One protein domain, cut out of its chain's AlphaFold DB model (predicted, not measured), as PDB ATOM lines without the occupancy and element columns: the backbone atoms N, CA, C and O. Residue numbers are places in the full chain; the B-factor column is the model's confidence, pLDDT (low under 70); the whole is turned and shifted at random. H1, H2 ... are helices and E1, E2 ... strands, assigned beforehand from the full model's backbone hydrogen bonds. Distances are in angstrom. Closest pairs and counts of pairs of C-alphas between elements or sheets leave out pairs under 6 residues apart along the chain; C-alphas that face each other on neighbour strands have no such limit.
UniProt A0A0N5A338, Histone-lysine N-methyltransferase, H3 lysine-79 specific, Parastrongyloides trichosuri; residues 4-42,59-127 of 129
ATOM      1  N   ILE A   4      46.314 -60.194  25.727       42.59
ATOM      2  CA  ILE A   4      47.614 -59.988  25.056       42.59
ATOM      3  C   ILE A   4      47.529 -58.835  24.042       42.59
ATOM      4  O   ILE A   4      48.498 -58.108  23.850       42.59
ATOM      5  N   ARG A   5      46.359 -58.626  23.424       44.38
ATOM      6  CA  ARG A   5      46.138 -57.576  22.415       44.38
ATOM      7  C   ARG A   5      46.022 -56.173  23.015       44.38
ATOM      8  O   ARG A   5      46.147 -55.202  22.279       44.38
ATOM      9  N   SER A   6      45.766 -56.072  24.322       37.81
ATOM     10  CA  SER A   6      45.661 -54.802  25.053       37.81
ATOM     11  C   SER A   6      46.967 -54.342  25.701       37.81
ATOM     12  O   SER A   6      47.027 -53.225  26.210       37.81
ATOM     13  N   LEU A   7      48.008 -55.180  25.702       38.62
ATOM     14  CA  LEU A   7      49.326 -54.761  26.166       38.62
ATOM     15  C   LEU A   7      49.930 -53.818  25.118       38.62
ATOM     16  O   LEU A   7      49.867 -54.139  23.928       38.62
ATOM     17  N   PRO A   8      50.502 -52.666  25.511       36.28
ATOM     18  CA  PRO A   8      51.189 -51.791  24.576       36.28
ATOM     19  C   PRO A   8      52.359 -52.569  23.966       36.28
ATOM     20  O   PRO A   8      53.421 -52.699  24.565       36.28
ATOM     21  N   MET A   9      52.150 -53.131  22.773       40.50
ATOM     22  CA  MET A   9      53.204 -53.753  21.987       40.50
ATOM     23  C   MET A   9      54.112 -52.644  21.469       40.50
ATOM     24  O   MET A   9      53.931 -52.112  20.373       40.50
ATOM     25  N   VAL A  10      55.081 -52.262  22.294       46.91
ATOM     26  CA  VAL A  10      56.140 -51.348  21.895       46.91
ATOM     27  C   VAL A  10      57.106 -52.146  21.029       46.91
ATOM     28  O   VAL A  10      57.942 -52.898  21.521       46.91
ATOM     29  N   GLN A  11      56.961 -52.005  19.714       44.53
ATOM     30  CA  GLN A  11      57.955 -52.481  18.758       44.53
ATOM     31  C   GLN A  11      59.265 -51.735  19.019       44.53
ATOM     32  O   GLN A  11      59.316 -50.508  18.876       44.53
ATOM     33  N   PHE A  12      60.320 -52.459  19.392       47.88
ATOM     34  CA  PHE A  12      61.656 -51.886  19.345       47.88
ATOM     35  C   PHE A  12      62.124 -51.820  17.901       47.88
ATOM     36  O   PHE A  12      61.906 -52.723  17.094       47.88
ATOM     37  N   ARG A  13      62.654 -50.644  17.577       55.25
ATOM     38  CA  ARG A  13      62.800 -50.090  16.236       55.25
ATOM     39  C   ARG A  13      63.674 -50.948  15.325       55.25
ATOM     40  O   ARG A  13      64.587 -51.638  15.756       55.25
ATOM     41  N   ASN A  14      63.400 -50.797  14.030       52.41
ATOM     42  CA  ASN A  14      64.210 -51.303  12.929       52.41
ATOM     43  C   ASN A  14      65.662 -50.820  13.062       52.41
ATOM     44  O   ASN A  14      65.911 -49.615  12.961       52.41
ATOM     45  N   ILE A  15      66.609 -51.743  13.192       57.41
ATOM     46  CA  ILE A  15      68.016 -51.454  12.906       57.41
ATOM     47  C   ILE A  15      68.258 -51.831  11.448       57.41
ATOM     48  O   ILE A  15      68.009 -52.970  11.049       57.41
ATOM     49  N   LEU A  16      68.669 -50.848  10.644       54.09
ATOM     50  CA  LEU A  16      69.082 -51.074   9.264       54.09
ATOM     51  C   LEU A  16      70.573 -51.438   9.264       54.09
ATOM     52  O   LEU A  16      71.385 -50.602   9.671       54.09
ATOM     53  N   PRO A  17      70.950 -52.642   8.812       57.03
ATOM     54  CA  PRO A  17      72.350 -52.953   8.571       57.03
ATOM     55  C   PRO A  17      72.884 -52.038   7.464       57.03
ATOM     56  O   PRO A  17      72.328 -51.979   6.367       57.03
ATOM     57  N   LYS A  18      73.972 -51.314   7.743       54.81
ATOM     58  CA  LYS A  18      74.908 -50.877   6.690       54.81
ATOM     59  C   LYS A  18      75.822 -52.066   6.344       54.81
ATOM     60  O   LYS A  18      75.729 -53.100   6.995       54.81
ATOM     61  N   GLU A  19      76.725 -51.929   5.372       57.12
ATOM     62  CA  GLU A  19      77.749 -52.939   5.004       57.12
ATOM     63  C   GLU A  19      78.772 -53.264   6.130       57.12
ATOM     64  O   GLU A  19      79.927 -53.589   5.869       57.12
ATOM     65  N   TYR A  20      78.396 -53.160   7.405       56.69
ATOM     66  CA  TYR A  20      79.191 -53.668   8.511       56.69
ATOM     67  C   TYR A  20      78.924 -55.165   8.650       56.69
ATOM     68  O   TYR A  20      77.824 -55.574   9.006       56.69
ATOM     69  N   SER A  21      79.946 -55.973   8.377       70.88
ATOM     70  CA  SER A  21      79.980 -57.392   8.726       70.88
ATOM     71  C   SER A  21      80.952 -57.558   9.886       70.88
ATOM     72  O   SER A  21      82.116 -57.896   9.667       70.88
ATOM     73  N   LEU A  22      80.496 -57.272  11.107       83.38
ATOM     74  CA  LEU A  22      81.288 -57.596  12.287       83.38
ATOM     75  C   LEU A  22      81.381 -59.110  12.422       83.38
ATOM     76  O   LEU A  22      80.402 -59.837  12.221       83.38
ATOM     77  N   THR A  23      82.557 -59.576  12.818       85.56
ATOM     78  CA  THR A  23      82.643 -60.879  13.447       85.56
ATOM     79  C   THR A  23      81.960 -60.825  14.799       85.56
ATOM     80  O   THR A  23      81.757 -59.797  15.447       85.56
ATOM     81  N   SER A  24      81.613 -62.007  15.226       80.81
ATOM     82  CA  SER A  24      80.877 -62.266  16.431       80.81
ATOM     83  C   SER A  24      81.739 -61.872  17.656       80.81
ATOM     84  O   SER A  24      81.256 -61.177  18.550       80.81
ATOM     85  N   ASP A  25      83.047 -62.138  17.614       83.81
ATOM     86  CA  ASP A  25      84.004 -61.736  18.656       83.81
ATOM     87  C   ASP A  25      84.220 -60.209  18.704       83.81
ATOM     88  O   ASP A  25      84.562 -59.635  19.741       83.81
ATOM     89  N   GLU A  26      84.049 -59.508  17.578       86.81
ATOM     90  CA  GLU A  26      84.061 -58.040  17.556       86.81
ATOM     91  C   GLU A  26      82.792 -57.465  18.184       86.81
ATOM     92  O   GLU A  26      82.874 -56.486  18.929       86.81
ATOM     93  N   TYR A  27      81.637 -58.086  17.923       87.75
ATOM     94  CA  TYR A  27      80.378 -57.708  18.559       87.75
ATOM     95  C   TYR A  27      80.433 -57.902  20.080       87.75
ATOM     96  O   TYR A  27      80.017 -57.004  20.809       87.75
ATOM     97  N   GLU A  28      81.005 -59.009  20.568       85.94
ATOM     98  CA  GLU A  28      81.124 -59.298  22.007       85.94
ATOM     99  C   GLU A  28      81.770 -58.138  22.783       85.94
ATOM    100  O   GLU A  28      81.285 -57.738  23.836       85.94
ATOM    101  N   LYS A  29      82.807 -57.503  22.224       87.44
ATOM    102  CA  LYS A  29      83.481 -56.354  22.859       87.44
ATOM    103  C   LYS A  29      82.584 -55.121  22.966       87.44
ATOM    104  O   LYS A  29      82.677 -54.363  23.934       87.44
ATOM    105  N   ILE A  30      81.756 -54.883  21.951       87.81
ATOM    106  CA  ILE A  30      80.794 -53.774  21.935       87.81
ATOM    107  C   ILE A  30      79.684 -54.053  22.944       87.81
ATOM    108  O   ILE A  30      79.301 -53.165  23.706       87.81
ATOM    109  N   ASP A  31      79.205 -55.291  22.973       86.06
ATOM    110  CA  ASP A  31      78.196 -55.750  23.911       86.06
ATOM    111  C   ASP A  31      78.669 -55.603  25.362       86.06
ATOM    112  O   ASP A  31      77.986 -54.967  26.160       86.06
ATOM    113  N   ASP A  32      79.887 -56.045  25.681       86.12
ATOM    114  CA  ASP A  32      80.494 -55.900  27.008       86.12
ATOM    115  C   ASP A  32      80.556 -54.440  27.480       86.12
ATOM    116  O   ASP A  32      80.313 -54.130  28.656       86.12
ATOM    117  N   LEU A  33      80.867 -53.522  26.558       86.69
ATOM    118  CA  LEU A  33      80.877 -52.085  26.818       86.69
ATOM    119  C   LEU A  33      79.463 -51.562  27.101       86.69
ATOM    120  O   LEU A  33      79.254 -50.845  28.085       86.69
ATOM    121  N   LEU A  34      78.491 -51.912  26.256       85.88
ATOM    122  CA  LEU A  34      77.101 -51.474  26.390       85.88
ATOM    123  C   LEU A  34      76.462 -52.040  27.659       85.88
ATOM    124  O   LEU A  34      75.893 -51.294  28.458       85.88
ATOM    125  N   TYR A  35      76.614 -53.338  27.891       83.62
ATOM    126  CA  TYR A  35      76.112 -54.029  29.068       83.62
ATOM    127  C   TYR A  35      76.776 -53.497  30.342       83.62
ATOM    128  O   TYR A  35      76.113 -53.228  31.348       83.62
ATOM    129  N   GLY A  36      78.088 -53.250  30.295       82.69
ATOM    130  CA  GLY A  36      78.831 -52.609  31.374       82.69
ATOM    131  C   GLY A  36      78.308 -51.216  31.723       82.69
ATOM    132  O   GLY A  36      78.170 -50.891  32.900       82.69
ATOM    133  N   LYS A  37      77.978 -50.409  30.713       86.12
ATOM    134  CA  LYS A  37      77.490 -49.037  30.889       86.12
ATOM    135  C   LYS A  37      76.049 -48.975  31.397       86.12
ATOM    136  O   LYS A  37      75.752 -48.184  32.292       86.12
ATOM    137  N   HIS A  38      75.167 -49.789  30.825       83.44
ATOM    138  CA  HIS A  38      73.719 -49.658  31.005       83.44
ATOM    139  C   HIS A  38      73.134 -50.668  31.991       83.44
ATOM    140  O   HIS A  38      72.193 -50.341  32.708       83.44
ATOM    141  N   VAL A  39      73.711 -51.871  32.082       76.00
ATOM    142  CA  VAL A  39      73.139 -52.984  32.859       76.00
ATOM    143  C   VAL A  39      73.888 -53.249  34.170       76.00
ATOM    144  O   VAL A  39      73.274 -53.628  35.166       76.00
ATOM    145  N   ARG A  40      75.204 -53.007  34.262       64.12
ATOM    146  CA  ARG A  40      75.935 -53.239  35.532       64.12
ATOM    147  C   ARG A  40      75.541 -52.269  36.661       64.12
ATOM    148  O   ARG A  40      75.616 -52.654  37.825       64.12
ATOM    149  N   ASN A  41      75.016 -51.080  36.346       55.38
ATOM    150  CA  ASN A  41      74.365 -50.189  37.328       55.38
ATOM    151  C   ASN A  41      72.922 -50.617  37.684       55.38
ATOM    152  O   ASN A  41      72.298 -50.051  38.578       55.38
ATOM    153  N   PHE A  42      72.395 -51.648  37.020       50.19
ATOM    154  CA  PHE A  42      71.014 -52.136  37.084       50.19
ATOM    155  C   PHE A  42      70.830 -53.301  38.076       50.19
ATOM    156  O   PHE A  42      69.926 -54.127  37.942       50.19
ATOM    157  N   LEU A  59      69.779 -66.602  25.192       78.06
ATOM    158  CA  LEU A  59      70.694 -67.023  24.143       78.06
ATOM    159  C   LEU A  59      72.032 -66.312  24.365       78.06
ATOM    160  O   LEU A  59      72.082 -65.089  24.447       78.06
ATOM    161  N   THR A  60      73.119 -67.073  24.478       82.50
ATOM    162  CA  THR A  60      74.452 -66.470  24.540       82.50
ATOM    163  C   THR A  60      74.880 -66.000  23.156       82.50
ATOM    164  O   THR A  60      74.429 -66.528  22.139       82.50
ATOM    165  N   TYR A  61      75.834 -65.075  23.134       78.38
ATOM    166  CA  TYR A  61      76.593 -64.678  21.953       78.38
ATOM    167  C   TYR A  61      76.977 -65.877  21.054       78.38
ATOM    168  O   TYR A  61      76.620 -65.943  19.876       78.38
ATOM    169  N   TYR A  62      77.655 -66.866  21.645       82.06
ATOM    170  CA  TYR A  62      78.084 -68.076  20.948       82.06
ATOM    171  C   TYR A  62      76.894 -68.952  20.536       82.06
ATOM    172  O   TYR A  62      76.896 -69.554  19.466       82.06
ATOM    173  N   GLY A  63      75.844 -69.000  21.360       87.69
ATOM    174  CA  GLY A  63      74.598 -69.684  21.024       87.69
ATOM    175  C   GLY A  63      73.944 -69.119  19.761       87.69
ATOM    176  O   GLY A  63      73.472 -69.893  18.928       87.69
ATOM    177  N   PHE A  64      73.969 -67.796  19.574       89.06
ATOM    178  CA  PHE A  64      73.489 -67.161  18.347       89.06
ATOM    179  C   PHE A  64      74.354 -67.512  17.135       89.06
ATOM    180  O   PHE A  64      73.817 -67.738  16.054       89.06
ATOM    181  N   GLU A  65      75.670 -67.646  17.302       87.25
ATOM    182  CA  GLU A  65      76.553 -68.097  16.219       87.25
ATOM    183  C   GLU A  65      76.276 -69.525  15.779       87.25
ATOM    184  O   GLU A  65      76.156 -69.804  14.582       87.25
ATOM    185  N   VAL A  66      76.091 -70.422  16.747       90.06
ATOM    186  CA  VAL A  66      75.672 -71.790  16.459       90.06
ATOM    187  C   VAL A  66      74.324 -71.770  15.743       90.06
ATOM    188  O   VAL A  66      74.206 -72.391  14.689       90.06
ATOM    189  N   LEU A  67      73.333 -71.015  16.227       90.38
ATOM    190  CA  LEU A  67      72.032 -70.886  15.564       90.38
ATOM    191  C   LEU A  67      72.175 -70.393  14.117       90.38
ATOM    192  O   LEU A  67      71.682 -71.041  13.197       90.38
ATOM    193  N   LYS A  68      72.894 -69.289  13.909       89.00
ATOM    194  CA  LYS A  68      73.134 -68.689  12.593       89.00
ATOM    195  C   LYS A  68      73.780 -69.673  11.624       89.00
ATOM    196  O   LYS A  68      73.370 -69.725  10.472       89.00
ATOM    197  N   SER A  69      74.741 -70.481  12.076       89.94
ATOM    198  CA  SER A  69      75.418 -71.464  11.213       89.94
ATOM    199  C   SER A  69      74.494 -72.559  10.660       89.94
ATOM    200  O   SER A  69      74.824 -73.182   9.654       89.94
ATOM    201  N   HIS A  70      73.323 -72.765  11.271       94.38
ATOM    202  CA  HIS A  70      72.304 -73.704  10.794       94.38
ATOM    203  C   HIS A  70      71.242 -73.039   9.900       94.38
ATOM    204  O   HIS A  70      70.347 -73.723   9.403       94.38
ATOM    205  N   LEU A  71      71.314 -71.722   9.697       91.19
ATOM    206  CA  LEU A  71      70.324 -70.941   8.963       91.19
ATOM    207  C   LEU A  71      70.941 -70.349   7.691       91.19
ATOM    208  O   LEU A  71      72.001 -69.729   7.717       91.19
ATOM    209  N   SER A  72      70.251 -70.477   6.558       92.75
ATOM    210  CA  SER A  72      70.653 -69.839   5.294       92.75
ATOM    211  C   SER A  72      70.152 -68.391   5.210       92.75
ATOM    212  O   SER A  72      69.343 -68.053   4.347       92.75
ATOM    213  N   ILE A  73      70.617 -67.552   6.140       92.06
ATOM    214  CA  ILE A  73      70.193 -66.152   6.275       92.06
ATOM    215  C   ILE A  73      70.699 -65.315   5.093       92.06
ATOM    216  O   ILE A  73      71.880 -65.357   4.746       92.06
ATOM    217  N   ASN A  74      69.818 -64.509   4.506       91.44
ATOM    218  CA  ASN A  74      70.116 -63.605   3.400       91.44
ATOM    219  C   ASN A  74      69.455 -62.220   3.587       91.44
ATOM    220  O   ASN A  74      68.732 -61.961   4.547       91.44
ATOM    221  N   ASN A  75      69.700 -61.305   2.646       90.44
ATOM    222  CA  ASN A  75      69.257 -59.906   2.723       90.44
ATOM    223  C   ASN A  75      67.770 -59.650   2.443       90.44
ATOM    224  O   ASN A  75      67.322 -58.503   2.522       90.44
ATOM    225  N   SER A  76      66.999 -60.688   2.128       91.94
ATOM    226  CA  SER A  76      65.539 -60.615   2.080       91.94
ATOM    227  C   SER A  76      64.891 -60.943   3.428       91.94
ATOM    228  O   SER A  76      63.732 -60.580   3.646       91.94
ATOM    229  N   ASP A  77      65.644 -61.541   4.356       93.19
ATOM    230  CA  ASP A  77      65.130 -61.990   5.645       93.19
ATOM    231  C   ASP A  77      64.979 -60.840   6.650       93.19
ATOM    232  O   ASP A  77      65.650 -59.808   6.585       93.19
ATOM    233  N   THR A  78      64.081 -61.026   7.616       92.88
ATOM    234  CA  THR A  78      63.930 -60.153   8.787       92.88
ATOM    235  C   THR A  78      64.117 -60.988  10.043       92.88
ATOM    236  O   THR A  78      63.392 -61.958  10.252       92.88
ATOM    237  N   PHE A  79      65.072 -60.596  10.882       92.88
ATOM    238  CA  PHE A  79      65.274 -61.199  12.192       92.88
ATOM    239  C   PHE A  79      64.316 -60.575  13.209       92.88
ATOM    240  O   PHE A  79      64.197 -59.348  13.280       92.88
ATOM    241  N   VAL A  80      63.642 -61.411  14.001       94.19
ATOM    242  CA  VAL A  80      62.733 -60.972  15.065       94.19
ATOM    243  C   VAL A  80      63.028 -61.758  16.337       94.19
ATOM    244  O   VAL A  80      62.968 -62.984  16.321       94.19
ATOM    245  N   ASP A  81      63.290 -61.044  17.428       91.25
ATOM    246  CA  ASP A  81      63.461 -61.606  18.767       91.25
ATOM    247  C   ASP A  81      62.275 -61.218  19.666       91.25
ATOM    248  O   ASP A  81      61.989 -60.033  19.873       91.25
ATOM    249  N   LEU A  82      61.551 -62.226  20.160       90.94
ATOM    250  CA  LEU A  82      60.347 -62.072  20.979       90.94
ATOM    251  C   LEU A  82      60.691 -62.336  22.449       90.94
ATOM    252  O   LEU A  82      60.931 -63.477  22.835       90.94
ATOM    253  N   GLY A  83      60.645 -61.290  23.274       87.38
ATOM    254  CA  GLY A  83      61.226 -61.301  24.618       87.38
ATOM    255  C   GLY A  83      62.705 -60.919  24.590       87.38
ATOM    256  O   GLY A  83      63.519 -61.564  25.242       87.38
ATOM    257  N   CYS A  84      63.050 -59.884  23.815       88.75
ATOM    258  CA  CYS A  84      64.438 -59.532  23.507       88.75
ATOM    259  C   CYS A  84      65.227 -58.940  24.688       88.75
ATOM    260  O   CYS A  84      66.405 -58.600  24.539       88.75
ATOM    261  N   GLY A  85      64.589 -58.733  25.846       88.50
ATOM    262  CA  GLY A  85      65.222 -58.141  27.012       88.50
ATOM    263  C   GLY A  85      65.770 -56.752  26.697       88.50
ATOM    264  O   GLY A  85      65.031 -55.849  26.308       88.50
ATOM    265  N   VAL A  86      67.084 -56.583  26.860       88.69
ATOM    266  CA  VAL A  86      67.777 -55.314  26.580       88.69
ATOM    267  C   VAL A  86      68.295 -55.192  25.136       88.69
ATOM    268  O   VAL A  86      68.913 -54.187  24.795       88.69
ATOM    269  N   GLY A  87      68.027 -56.183  24.275       90.62
ATOM    270  CA  GLY A  87      68.244 -56.100  22.825       90.62
ATOM    271  C   GLY A  87      69.569 -56.657  22.291       90.62
ATOM    272  O   GLY A  87      69.835 -56.507  21.103       90.62
ATOM    273  N   GLN A  88      70.387 -57.328  23.109       89.56
ATOM    274  CA  GLN A  88      71.733 -57.795  22.720       89.56
ATOM    275  C   GLN A  88      71.721 -58.681  21.462       89.56
ATOM    276  O   GLN A  88      72.458 -58.438  20.511       89.56
ATOM    277  N   ILE A  89      70.824 -59.668  21.396       91.50
ATOM    278  CA  ILE A  89      70.736 -60.567  20.234       91.50
ATOM    279  C   ILE A  89      70.226 -59.832  18.990       91.50
ATOM    280  O   ILE A  89      70.681 -60.098  17.880       91.50
ATOM    281  N   VAL A  90      69.337 -58.852  19.163       92.56
ATOM    282  CA  VAL A  90      68.867 -57.992  18.068       92.56
ATOM    283  C   VAL A  90      70.028 -57.178  17.497       92.56
ATOM    284  O   VAL A  90      70.171 -57.091  16.277       92.56
ATOM    285  N   PHE A  91      70.882 -56.617  18.357       91.81
ATOM    286  CA  PHE A  91      72.073 -55.879  17.936       91.81
ATOM    287  C   PHE A  91      73.078 -56.794  17.229       91.81
ATOM    288  O   PHE A  91      73.535 -56.439  16.144       91.81
ATOM    289  N   GLN A  92      73.358 -57.986  17.773       91.31
ATOM    290  CA  GLN A  92      74.229 -58.983  17.138       91.31
ATOM    291  C   GLN A  92      73.701 -59.378  15.754       91.31
ATOM    292  O   GLN A  92      74.450 -59.355  14.774       91.31
ATOM    293  N   ALA A  93      72.409 -59.692  15.646       91.75
ATOM    294  CA  ALA A  93      71.776 -60.049  14.382       91.75
ATOM    295  C   ALA A  93      71.899 -58.925  13.343       91.75
ATOM    296  O   ALA A  93      72.173 -59.197  12.176       91.75
ATOM    297  N   ALA A  94      71.756 -57.668  13.769       91.38
ATOM    298  CA  ALA A  94      71.824 -56.504  12.891       91.38
ATOM    299  C   ALA A  94      73.209 -56.249  12.273       91.38
ATOM    300  O   ALA A  94      73.278 -55.549  11.269       91.38
ATOM    301  N   VAL A  95      74.300 -56.751  12.864       90.38
ATOM    302  CA  VAL A  95      75.678 -56.418  12.428       90.38
ATOM    303  C   VAL A  95      76.546 -57.626  12.089       90.38
ATOM    304  O   VAL A  95      77.631 -57.454  11.543       90.38
ATOM    305  N   THR A  96      76.088 -58.841  12.398       90.88
ATOM    306  CA  THR A  96      76.815 -60.097  12.113       90.88
ATOM    307  C   THR A  96      76.104 -60.984  11.085       90.88
ATOM    308  O   THR A  96      76.525 -62.121  10.838       90.88
ATOM    309  N   THR A  97      75.000 -60.498  10.506       90.75
ATOM    310  CA  THR A  97      74.185 -61.215   9.516       90.75
ATOM    311  C   THR A  97      73.751 -60.275   8.389       90.75
ATOM    312  O   THR A  97      73.722 -59.061   8.585       90.75
ATOM    313  N   PRO A  98      73.369 -60.811   7.217       90.12
ATOM    314  CA  PRO A  98      72.925 -59.985   6.101       90.12
ATOM    315  C   PRO A  98      71.444 -59.584   6.168       90.12
ATOM    316  O   PRO A  98      70.966 -59.035   5.182       90.12
ATOM    317  N   VAL A  99      70.696 -59.879   7.247       90.94
ATOM    318  CA  VAL A  99      69.237 -59.629   7.305       90.94
ATOM    319  C   VAL A  99      68.882 -58.199   6.928       90.94
ATOM    320  O   VAL A  99      69.577 -57.266   7.291       90.94
ATOM    321  N   LYS A 100      67.740 -57.984   6.278       88.06
ATOM    322  CA  LYS A 100      67.270 -56.636   5.930       88.06
ATOM    323  C   LYS A 100      67.018 -55.764   7.160       88.06
ATOM    324  O   LYS A 100      67.140 -54.540   7.101       88.06
ATOM    325  N   LYS A 101      66.531 -56.394   8.230       87.12
ATOM    326  CA  LYS A 101      66.084 -55.762   9.473       87.12
ATOM    327  C   LYS A 101      66.266 -56.728  10.635       87.12
ATOM    328  O   LYS A 101      65.969 -57.912  10.489       87.12
ATOM    329  N   ALA A 102      66.649 -56.190  11.786       91.81
ATOM    330  CA  ALA A 102      66.534 -56.860  13.075       91.81
ATOM    331  C   ALA A 102      65.527 -56.103  13.952       91.81
ATOM    332  O   ALA A 102      65.557 -54.869  14.004       91.81
ATOM    333  N   ILE A 103      64.611 -56.837  14.587       93.06
ATOM    334  CA  ILE A 103      63.502 -56.298  15.383       93.06
ATOM    335  C   ILE A 103      63.482 -56.992  16.745       93.06
ATOM    336  O   ILE A 103      63.478 -58.219  16.817       93.06
ATOM    337  N   GLY A 104      63.418 -56.201  17.813       91.75
ATOM    338  CA  GLY A 104      63.181 -56.684  19.173       91.75
ATOM    339  C   GLY A 104      61.758 -56.385  19.634       91.75
ATOM    340  O   GLY A 104      61.191 -55.341  19.300       91.75
ATOM    341  N   VAL A 105      61.176 -57.285  20.418       89.25
ATOM    342  CA  VAL A 105      59.901 -57.061  21.107       89.25
ATOM    343  C   VAL A 105      60.072 -57.415  22.580       89.25
ATOM    344  O   VAL A 105      60.463 -58.531  22.903       89.25
ATOM    345  N   GLU A 106      59.745 -56.483  23.472       88.38
ATOM    346  CA  GLU A 106      59.822 -56.648  24.928       88.38
ATOM    347  C   GLU A 106      58.576 -56.029  25.578       88.38
ATOM    348  O   GLU A 106      57.990 -55.093  25.029       88.38
ATOM    349  N   CYS A 107      58.148 -56.564  26.724       85.12
ATOM    350  CA  CYS A 107      56.972 -56.102  27.465       85.12
ATOM    351  C   CYS A 107      57.301 -55.497  28.841       85.12
ATOM    352  O   CYS A 107      56.471 -54.786  29.402       85.12
ATOM    353  N   ASP A 108      58.494 -55.738  29.385       82.38
ATOM    354  CA  ASP A 108      58.969 -55.154  30.638       82.38
ATOM    355  C   ASP A 108      59.470 -53.718  30.421       82.38
ATOM    356  O   ASP A 108      60.527 -53.493  29.830       82.38
ATOM    357  N   GLU A 109      58.732 -52.733  30.937       81.81
ATOM    358  CA  GLU A 109      59.021 -51.299  30.772       81.81
ATOM    359  C   GLU A 109      60.444 -50.890  31.180       81.81
ATOM    360  O   GLU A 109      61.025 -49.973  30.593       81.81
ATOM    361  N   ASN A 110      61.041 -51.575  32.154       81.06
ATOM    362  CA  ASN A 110      62.384 -51.240  32.598       81.06
ATOM    363  C   ASN A 110      63.439 -51.781  31.637       81.06
ATOM    364  O   ASN A 110      64.371 -51.055  31.292       81.06
ATOM    365  N   ARG A 111      63.273 -53.022  31.158       83.56
ATOM    366  CA  ARG A 111      64.133 -53.576  30.098       83.56
ATOM    367  C   ARG A 111      64.015 -52.763  28.818       83.56
ATOM    368  O   ARG A 111      65.035 -52.432  28.231       83.56
ATOM    369  N   ILE A 112      62.799 -52.348  28.464       86.12
ATOM    370  CA  ILE A 112      62.516 -51.392  27.385       86.12
ATOM    371  C   ILE A 112      63.342 -50.114  27.577       86.12
ATOM    372  O   ILE A 112      64.036 -49.680  26.660       86.12
ATOM    373  N   SER A 113      63.299 -49.491  28.757       86.31
ATOM    374  CA  SER A 113      64.051 -48.254  29.000       86.31
ATOM    375  C   SER A 113      65.556 -48.447  28.797       86.31
ATOM    376  O   SER A 113      66.195 -47.612  28.160       86.31
ATOM    377  N   VAL A 114      66.113 -49.552  29.298       86.81
ATOM    378  CA  VAL A 114      67.533 -49.892  29.123       86.81
ATOM    379  C   VAL A 114      67.866 -50.167  27.664       86.81
ATOM    380  O   VAL A 114      68.853 -49.637  27.162       86.81
ATOM    381  N   ALA A 115      67.028 -50.939  26.970       88.94
ATOM    382  CA  ALA A 115      67.198 -51.264  25.561       88.94
ATOM    383  C   ALA A 115      67.287 -49.994  24.706       88.94
ATOM    384  O   ALA A 115      68.142 -49.922  23.832       88.94
ATOM    385  N   LYS A 116      66.475 -48.959  24.990       90.88
ATOM    386  CA  LYS A 116      66.550 -47.665  24.276       90.88
ATOM    387  C   LYS A 116      67.896 -46.983  24.487       90.88
ATOM    388  O   LYS A 116      68.510 -46.533  23.526       90.88
ATOM    389  N   SER A 117      68.366 -46.917  25.730       91.25
ATOM    390  CA  SER A 117      69.659 -46.298  26.043       91.25
ATOM    391  C   SER A 117      70.837 -47.077  25.449       91.25
ATOM    392  O   SER A 117      71.774 -46.468  24.930       91.25
ATOM    393  N   MET A 118      70.776 -48.413  25.466       90.88
ATOM    394  CA  MET A 118      71.759 -49.272  24.801       90.88
ATOM    395  C   MET A 118      71.726 -49.091  23.281       90.88
ATOM    396  O   MET A 118      72.785 -48.938  22.684       90.88
ATOM    397  N   GLU A 119      70.543 -49.042  22.663       92.00
ATOM    398  CA  GLU A 119      70.363 -48.828  21.220       92.00
ATOM    399  C   GLU A 119      70.971 -47.490  20.773       92.00
ATOM    400  O   GLU A 119      71.669 -47.434  19.762       92.00
ATOM    401  N   GLU A 120      70.744 -46.410  21.523       91.50
ATOM    402  CA  GLU A 120      71.305 -45.093  21.209       91.50
ATOM    403  C   GLU A 120      72.834 -45.098  21.196       91.50
ATOM    404  O   GLU A 120      73.458 -44.528  20.301       91.50
ATOM    405  N   ASP A 121      73.458 -45.733  22.185       91.81
ATOM    406  CA  ASP A 121      74.913 -45.816  22.243       91.81
ATOM    407  C   ASP A 121      75.479 -46.807  21.231       91.81
ATOM    408  O   ASP A 121      76.508 -46.520  20.619       91.81
ATOM    409  N   PHE A 122      74.786 -47.918  20.990       90.44
ATOM    410  CA  PHE A 122      75.123 -48.859  19.930       90.44
ATOM    411  C   PHE A 122      75.147 -48.157  18.572       90.44
ATOM    412  O   PHE A 122      76.143 -48.233  17.856       90.44
ATOM    413  N   LYS A 123      74.108 -47.381  18.246       88.38
ATOM    414  CA  LYS A 123      74.043 -46.584  17.014       88.38
ATOM    415  C   LYS A 123      75.198 -45.595  16.894       88.38
ATOM    416  O   LYS A 123      75.805 -45.508  15.829       88.38
ATOM    417  N   LYS A 124      75.571 -44.912  17.983       90.31
ATOM    418  CA  LYS A 124      76.743 -44.013  18.005       90.31
ATOM    419  C   LYS A 124      78.049 -44.765  17.743       90.31
ATOM    420  O   LYS A 124      78.847 -44.308  16.928       90.31
ATOM    421  N   ILE A 125      78.264 -45.904  18.408       88.75
ATOM    422  CA  ILE A 125      79.461 -46.748  18.240       88.75
ATOM    423  C   ILE A 125      79.557 -47.244  16.794       88.75
ATOM    424  O   ILE A 125      80.605 -47.123  16.162       88.75
ATOM    425  N   MET A 126      78.440 -47.731  16.257       84.19
ATOM    426  CA  MET A 126      78.347 -48.292  14.912       84.19
ATOM    427  C   MET A 126      78.216 -47.235  13.807       84.19
ATOM    428  O   MET A 126      78.231 -47.584  12.629       84.19
ATOM    429  N   LYS A 127      78.082 -45.947  14.158       83.81
ATOM    430  CA  LYS A 127      77.822 -44.839  13.219       83.81
ATOM    431  C   LYS A 127      76.596 -45.109  12.322       83.81
ATOM    432  O   LYS A 127      76.595 -44.832  11.115       83.81
TER     433      LYS A 127
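What this domain is: This is residues 4 to 42 and 59 to 127 of the 129 residues of the protein "Histone-lysine N-methyltransferase, H3 lysine-79 specific" of Parastrongyloides trichosuri (UniProt A0A0N5A338). A small sheet of three strands forms a wall, with H3 and H4 packed over one face and the other face bare. H1 crosses H3 and H4 on their side away from the sheet, and H2 packs beside H3 and one end of H1. The printed part has 108 residues, with the named elements in the order E1, H1, H2, E2, H3, E3, H4; the sheet is mixed, in the order E1, E3, E2, and the class is mixed, helices and strands. It is compact, with a radius of gyration of the C-alphas of 13.4 A and spans of 35 by 32 by 25 A.

How they stand to each other: E1, residues 11 to 15, is an edge strand, antiparallel to the inner strand E3, residues 101 to 105, with N 12 and O 104 at 3.0 A. E3 is parallel to the other edge strand, E2, residues 78 to 82, with N 79 and O 101 at 2.9 A. H3, residues 88 to 96, is on the sheet at a height of 8.6 A and runs along the strands; its closest C-alphas to E3 are Ala 94 and Ala 102, 5.3 A. E2, H3 and E3 make a strand-helix-strand unit, two parallel neighbour strands with a helix between, its crossover right-handed. H4, residues 109 to 126, is on the same face and runs along the strands, over E1 and E3. H1, residues 24 to 38, touches H4, through residues 114 to 122 of H4 alone, at a steep tilt of 53 degrees, opposite ways; the closest C-alphas are Leu 34 and Met 118, 6.0 A. H1 also touches H3, the closest C-alphas being Ser 24 and Thr 96, 6.3 A. H2, residues 61 to 69, touches H1, closest at the C-alphas of Glu 28 and Tyr 61, 7.0 A; it is apart from H4. In H2, H3 and H4 every O i to N i+4 pair is within hydrogen-bond range; in H1, 9 of 11 are.

Where its parts are: E1 begins at C-alpha 11 (57.955, -52.481, 18.758). H1 is 20.6 A long, H2 12.8 A, E2 12.9 A, H3 12.0 A and E3 13.2 A. H4, 25.2 A long, ends at C-alpha 126 (78.347, -48.292, 14.912).

The domain as a whole: The C-alphas of Ser 6 and Asp 25, the two farthest apart, are 39.5 A apart. Residues 43 to 58 are not printed, and C-alphas 42 and 59 are 19.7 A apart across this cut, which lies in the link from H1 to H2. Of the links printed whole, none is long. The mean pLDDT of the printed part is 80.9; residues 4 to 20 and 40 to 42 are under 70.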